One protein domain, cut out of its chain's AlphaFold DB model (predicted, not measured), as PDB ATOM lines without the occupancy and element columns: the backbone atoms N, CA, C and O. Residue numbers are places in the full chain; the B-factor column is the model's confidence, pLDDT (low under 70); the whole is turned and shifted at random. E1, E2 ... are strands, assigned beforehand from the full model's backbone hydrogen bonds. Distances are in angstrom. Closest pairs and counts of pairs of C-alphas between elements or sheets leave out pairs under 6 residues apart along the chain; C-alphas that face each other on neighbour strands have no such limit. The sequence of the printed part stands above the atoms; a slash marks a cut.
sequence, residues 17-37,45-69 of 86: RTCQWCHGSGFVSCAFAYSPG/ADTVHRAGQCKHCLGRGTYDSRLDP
ATOM      1  N   ARG A  17      21.650 -15.663 -52.206       63.88
ATOM      2  CA  ARG A  17      21.159 -16.652 -51.246       63.88
ATOM      3  C   ARG A  17      20.962 -15.939 -49.904       63.88
ATOM      4  O   ARG A  17      21.927 -15.600 -49.214       63.88
ATOM      5  N   THR A  18      19.710 -15.667 -49.561       70.62
ATOM      6  CA  THR A  18      19.329 -15.115 -48.267       70.62
ATOM      7  C   THR A  18      19.390 -16.224 -47.226       70.62
ATOM      8  O   THR A  18      19.106 -17.399 -47.482       70.62
ATOM      9  N   CYS A  19      19.840 -15.871 -46.029       74.12
ATOM     10  CA  CYS A  19      19.895 -16.800 -44.919       74.12
ATOM     11  C   CYS A  19      18.478 -17.233 -44.536       74.12
ATOM     12  O   CYS A  19      17.691 -16.413 -44.090       74.12
ATOM     13  N   GLN A  20      18.177 -18.529 -44.607       70.31
ATOM     14  CA  GLN A  20      16.857 -19.074 -44.245       70.31
ATOM     15  C   GLN A  20      16.503 -18.932 -42.750       70.31
ATOM     16  O   GLN A  20      15.394 -19.251 -42.344       70.31
ATOM     17  N   TRP A  21      17.454 -18.484 -41.924       71.38
ATOM     18  CA  TRP A  21      17.285 -18.323 -40.481       71.38
ATOM     19  C   TRP A  21      17.026 -16.872 -40.085       71.38
ATOM     20  O   TRP A  21      16.021 -16.589 -39.454       71.38
ATOM     21  N   CYS A  22      17.936 -15.958 -40.437       73.12
ATOM     22  CA  CYS A  22      17.807 -14.542 -40.079       73.12
ATOM     23  C   CYS A  22      17.322 -13.656 -41.233       73.12
ATOM     24  O   CYS A  22      17.269 -12.443 -41.065       73.12
ATOM     25  N   HIS A  23      17.055 -14.231 -42.411       74.38
ATOM     26  CA  HIS A  23      16.713 -13.529 -43.658       74.38
ATOM     27  C   HIS A  23      17.753 -12.497 -44.141       74.38
ATOM     28  O   HIS A  23      17.544 -11.840 -45.155       74.38
ATOM     29  N   GLY A  24      18.905 -12.390 -43.467       68.12
ATOM     30  CA  GLY A  24      20.022 -11.530 -43.861       68.12
ATOM     31  C   GLY A  24      20.841 -12.090 -45.027       68.12
ATOM     32  O   GLY A  24      20.725 -13.262 -45.398       68.12
ATOM     33  N   SER A  25      21.712 -11.257 -45.595       65.50
ATOM     34  CA  SER A  25      22.700 -11.676 -46.595       65.50
ATOM     35  C   SER A  25      23.788 -12.547 -45.946       65.50
ATOM     36  O   SER A  25      24.036 -12.456 -44.749       65.50
ATOM     37  N   GLY A  26      24.422 -13.448 -46.704       60.97
ATOM     38  CA  GLY A  26      25.539 -14.266 -46.198       60.97
ATOM     39  C   GLY A  26      25.258 -15.759 -46.015       60.97
ATOM     40  O   GLY A  26      26.015 -16.430 -45.310       60.97
ATOM     41  N   PHE A  27      24.216 -16.303 -46.650       64.56
ATOM     42  CA  PHE A  27      24.103 -17.750 -46.826       64.56
ATOM     43  C   PHE A  27      25.148 -18.233 -47.835       64.56
ATOM     44  O   PHE A  27      25.185 -17.775 -48.976       64.56
ATOM     45  N   VAL A  28      25.973 -19.197 -47.431       63.69
ATOM     46  CA  VAL A  28      26.967 -19.825 -48.306       63.69
ATOM     47  C   VAL A  28      26.676 -21.317 -48.337       63.69
ATOM     48  O   VAL A  28      26.641 -21.967 -47.296       63.69
ATOM     49  N   SER A  29      26.444 -21.885 -49.518       65.94
ATOM     50  CA  SER A  29      26.457 -23.342 -49.657       65.94
ATOM     51  C   SER A  29      27.899 -23.825 -49.649       65.94
ATOM     52  O   SER A  29      28.671 -23.421 -50.517       65.94
ATOM     53  N   CYS A  30      28.245 -24.712 -48.720       62.91
ATOM     54  CA  CYS A  30      29.549 -25.362 -48.696       62.91
ATOM     55  C   CYS A  30      29.404 -26.790 -49.228       62.91
ATOM     56  O   CYS A  30      28.561 -27.555 -48.756       62.91
ATOM     57  N   ALA A  31      30.224 -27.153 -50.212       74.25
ATOM     58  CA  ALA A  31      30.371 -28.532 -50.657       74.25
ATOM     59  C   ALA A  31      31.632 -29.115 -50.015       74.25
ATOM     60  O   ALA A  31      32.711 -28.544 -50.146       74.25
ATOM     61  N   PHE A  32      31.490 -30.234 -49.312       74.69
ATOM     62  CA  PHE A  32      32.613 -30.993 -48.774       74.69
ATOM     63  C   PHE A  32      32.769 -32.264 -49.598       74.69
ATOM     64  O   PHE A  32      31.786 -32.967 -49.818       74.69
ATOM     65  N   ALA A  33      33.984 -32.552 -50.054       80.56
ATOM     66  CA  ALA A  33      34.313 -33.808 -50.712       80.56
ATOM     67  C   ALA A  33      35.052 -34.707 -49.716       80.56
ATOM     68  O   ALA A  33      36.048 -34.291 -49.122       80.56
ATOM     69  N   TYR A  34      34.548 -35.919 -49.518       80.56
ATOM     70  CA  TYR A  34      35.216 -36.969 -48.769       80.56
ATOM     71  C   TYR A  34      35.862 -37.945 -49.750       80.56
ATOM     72  O   TYR A  34      35.167 -38.643 -50.483       80.56
ATOM     73  N   SER A  35      37.192 -37.995 -49.746       82.75
ATOM     74  CA  SER A  35      37.976 -38.935 -50.551       82.75
ATOM     75  C   SER A  35      38.688 -39.915 -49.609       82.75
ATOM     76  O   SER A  35      39.627 -39.505 -48.923       82.75
ATOM     77  N   PRO A  36      38.261 -41.187 -49.512       75.94
ATOM     78  CA  PRO A  36      38.960 -42.175 -48.697       75.94
ATOM     79  C   PRO A  36      40.316 -42.547 -49.322       75.94
ATOM     80  O   PRO A  36      40.396 -42.866 -50.504       75.94
ATOM     81  N   GLY A  37      41.381 -42.561 -48.514       75.81
ATOM     82  CA  GLY A  37      42.735 -42.932 -48.946       75.81
ATOM     83  C   GLY A  37      43.784 -41.853 -48.663       75.81
ATOM     84  O   GLY A  37      43.497 -40.835 -48.044       75.81
ATOM     85  N   ALA A  45      35.153 -39.675 -54.922       79.19
ATOM     86  CA  ALA A  45      34.911 -38.791 -53.792       79.19
ATOM     87  C   ALA A  45      33.406 -38.666 -53.554       79.19
ATOM     88  O   ALA A  45      32.652 -38.361 -54.480       79.19
ATOM     89  N   ASP A  46      32.984 -38.857 -52.309       79.69
ATOM     90  CA  ASP A  46      31.608 -38.619 -51.897       79.69
ATOM     91  C   ASP A  46      31.443 -37.134 -51.580       79.69
ATOM     92  O   ASP A  46      32.088 -36.593 -50.677       79.69
ATOM     93  N   THR A  47      30.585 -36.441 -52.326       75.69
ATOM     94  CA  THR A  47      30.313 -35.022 -52.098       75.69
ATOM     95  C   THR A  47      29.069 -34.840 -51.238       75.69
ATOM     96  O   THR A  47      27.997 -35.374 -51.508       75.69
ATOM     97  N   VAL A  48      29.202 -34.044 -50.178       71.12
ATOM     98  CA  VAL A  48      28.093 -33.661 -49.305       71.12
ATOM     99  C   VAL A  48      27.932 -32.151 -49.359       71.12
ATOM    100  O   VAL A  48      28.818 -31.389 -48.965       71.12
ATOM    101  N   HIS A  49      26.766 -31.709 -49.824       62.19
ATOM    102  CA  HIS A  49      26.373 -30.307 -49.782       62.19
ATOM    103  C   HIS A  49      25.769 -29.998 -48.414       62.19
ATOM    104  O   HIS A  49      24.801 -30.629 -47.994       62.19
ATOM    105  N   ARG A  50      26.333 -29.017 -47.710       62.25
ATOM    106  CA  ARG A  50      25.771 -28.501 -46.460       62.25
ATOM    107  C   ARG A  50      25.465 -27.019 -46.612       62.25
ATOM    108  O   ARG A  50      26.240 -26.260 -47.197       62.25
ATOM    109  N   ALA A  51      24.335 -26.598 -46.053       65.56
ATOM    110  CA  ALA A  51      24.101 -25.185 -45.801       65.56
ATOM    111  C   ALA A  51      25.165 -24.713 -44.800       65.56
ATOM    112  O   ALA A  51      25.219 -25.204 -43.672       65.56
ATOM    113  N   GLY A  52      26.056 -23.821 -45.230       62.53
ATOM    114  CA  GLY A  52      26.980 -23.155 -44.328       62.53
ATOM    115  C   GLY A  52      26.200 -22.290 -43.345       62.53
ATOM    116  O   GLY A  52      25.132 -21.756 -43.662       62.53
ATOM    117  N   GLN A  53      26.723 -22.157 -42.131       66.62
ATOM    118  CA  GLN A  53      26.162 -21.221 -41.167       66.62
ATOM    119  C   GLN A  53      26.354 -19.797 -41.700       66.62
ATOM    120  O   GLN A  53      27.460 -19.414 -42.079       66.62
ATOM    121  N   CYS A  54      25.277 -19.011 -41.747       77.31
ATOM    122  CA  CYS A  54      25.371 -17.602 -42.120       77.31
ATOM    123  C   CYS A  54      26.306 -16.883 -41.146       77.31
ATOM    124  O   CYS A  54      26.120 -16.975 -39.933       77.31
ATOM    125  N   LYS A  55      27.283 -16.135 -41.667       75.88
ATOM    126  CA  LYS A  55      28.275 -15.431 -40.838       75.88
ATOM    127  C   LYS A  55      27.657 -14.418 -39.866       75.88
ATOM    128  O   LYS A  55      28.268 -14.128 -38.852       75.88
ATOM    129  N   HIS A  56      26.441 -13.940 -40.139       77.00
ATOM    130  CA  HIS A  56      25.743 -12.947 -39.319       77.00
ATOM    131  C   HIS A  56      24.862 -13.549 -38.212       77.00
ATOM    132  O   HIS A  56      24.471 -12.831 -37.302       77.00
ATOM    133  N   CYS A  57      24.500 -14.836 -38.280       75.50
ATOM    134  CA  CYS A  57      23.636 -15.467 -37.265       75.50
ATOM    135  C   CYS A  57      24.145 -16.815 -36.751       75.50
ATOM    136  O   CYS A  57      23.593 -17.356 -35.797       75.50
ATOM    137  N   LEU A  58      25.155 -17.398 -37.399       76.62
ATOM    138  CA  LEU A  58      25.727 -18.714 -37.107       76.62
ATOM    139  C   LEU A  58      24.680 -19.840 -36.978       76.62
ATOM    140  O   LEU A  58      24.863 -20.795 -36.230       76.62
ATOM    141  N   GLY A  59      23.553 -19.720 -37.691       71.94
ATOM    142  CA  GLY A  59      22.444 -20.680 -37.637       71.94
ATOM    143  C   GLY A  59      21.488 -20.509 -36.448       71.94
ATOM    144  O   GLY A  59      20.650 -21.376 -36.230       71.94
ATOM    145  N   ARG A  60      21.572 -19.407 -35.686       73.81
ATOM    146  CA  ARG A  60      20.712 -19.150 -34.513       73.81
ATOM    147  C   ARG A  60      19.302 -18.646 -34.830       73.81
ATOM    148  O   ARG A  60      18.494 -18.568 -33.916       73.81
ATOM    149  N   GLY A  61      18.993 -18.250 -36.067       72.94
ATOM    150  CA  GLY A  61      17.696 -17.614 -36.377       72.94
ATOM    151  C   GLY A  61      17.669 -16.102 -36.170       72.94
ATOM    152  O   GLY A  61      16.854 -15.415 -36.768       72.94
ATOM    153  N   THR A  62      18.586 -15.553 -35.377       77.75
ATOM    154  CA  THR A  62      18.602 -14.125 -35.041       77.75
ATOM    155  C   THR A  62      19.889 -13.483 -35.536       77.75
ATOM    156  O   THR A  62      20.972 -14.025 -35.330       77.75
ATOM    157  N   TYR A  63      19.766 -12.345 -36.219       80.50
ATOM    158  CA  TYR A  63      20.906 -11.543 -36.655       80.50
ATOM    159  C   TYR A  63      21.697 -11.019 -35.445       80.50
ATOM    160  O   TYR A  63      21.109 -10.473 -34.512       80.50
ATOM    161  N   ASP A  64      23.022 -11.173 -35.474       79.88
ATOM    162  CA  ASP A  64      23.954 -10.639 -34.482       79.88
ATOM    163  C   ASP A  64      24.865  -9.598 -35.145       79.88
ATOM    164  O   ASP A  64      25.780  -9.926 -35.908       79.88
ATOM    165  N   SER A  65      24.629  -8.321 -34.832       80.75
ATOM    166  CA  SER A  65      25.416  -7.196 -35.350       80.75
ATOM    167  C   SER A  65      26.898  -7.286 -34.974       80.75
ATOM    168  O   SER A  65      27.756  -6.791 -35.703       80.75
ATOM    169  N   ARG A  66      27.249  -7.989 -33.887       79.88
ATOM    170  CA  ARG A  66      28.648  -8.234 -33.495       79.88
ATOM    171  C   ARG A  66      29.357  -9.240 -34.389       79.88
ATOM    172  O   ARG A  66      30.550  -9.476 -34.191       79.88
ATOM    173  N   LEU A  67      28.673  -9.850 -35.346       75.94
ATOM    174  CA  LEU A  67      29.267 -10.743 -36.337       75.94
ATOM    175  C   LEU A  67      29.269 -10.132 -37.736       75.94
ATOM    176  O   LEU A  67      29.842 -10.706 -38.659       75.94
ATOM    177  N   ASP A  68      28.674  -8.951 -37.894       77.81
ATOM    178  CA  ASP A  68      28.665  -8.254 -39.163       77.81
ATOM    179  C   ASP A  68      30.008  -7.536 -39.388       77.81
ATOM    180  O   ASP A  68      30.404  -6.714 -38.551       77.81
ATOM    181  N   PRO A  69      30.749  -7.856 -40.466       70.31
ATOM    182  CA  PRO A  69      31.995  -7.174 -40.804       70.31
ATOM    183  C   PRO A  69      31.769  -5.851 -41.553       70.31
ATOM    184  O   PRO A  69      32.726  -5.116 -41.764       70.31
TER     185      PRO A  69
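AT A GLANCE: This is residues 17 to 37 and 45 to 69 of the 86 residues of an uncharacterized protein of Streptomyces cinnamoneus (UniProt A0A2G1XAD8). With little regular structure, this is a narrow ribbon of two paired strands, E1 and E2, running out from a head of loops, residues 17 to 28 and 52 to 69. The printed part has 46 residues, with no named helix and two strands, E1 then E2, in an antiparallel sheet; the class is all strand, though the named elements hold only 12 residues. The whole is loose, radius of gyration of the C-alphas 13.1 A, spanning 42 by 17 by 16 A.

IN THESE COORDINATES: Start at C-alpha 17, (21.159, -16.652, -51.246), and pass residues 17 to 28 to reach E1, residues 29 to 34, 16.2 A long, which begins at C-alpha 29, (26.457, -23.342, -49.657). E2, residues 46 to 51, runs 16.6 A to (24.101, -25.185, -45.801).

HOW THE PARTS SIT: Look across E1 and E2: they are antiparallel neighbours at 156 degrees. C-alphas 33 and 47 face each other at 4.4 A. N 34 and O 46, 2.8 A, and N 30 and O 50, 3.0 A, are within hydrogen-bond range.

THE WHOLE: The farthest C-alphas, of Gly 37 and Ser 65, are 42.0 A apart. The link from E1 to E2 is across the cut; residues 38 to 44 are not printed, and C-alphas 37 and 45 are 10.1 A apart. In the B-factor column, find pLDDT under 70 at residues 17, 24 to 30 and 49 to 53.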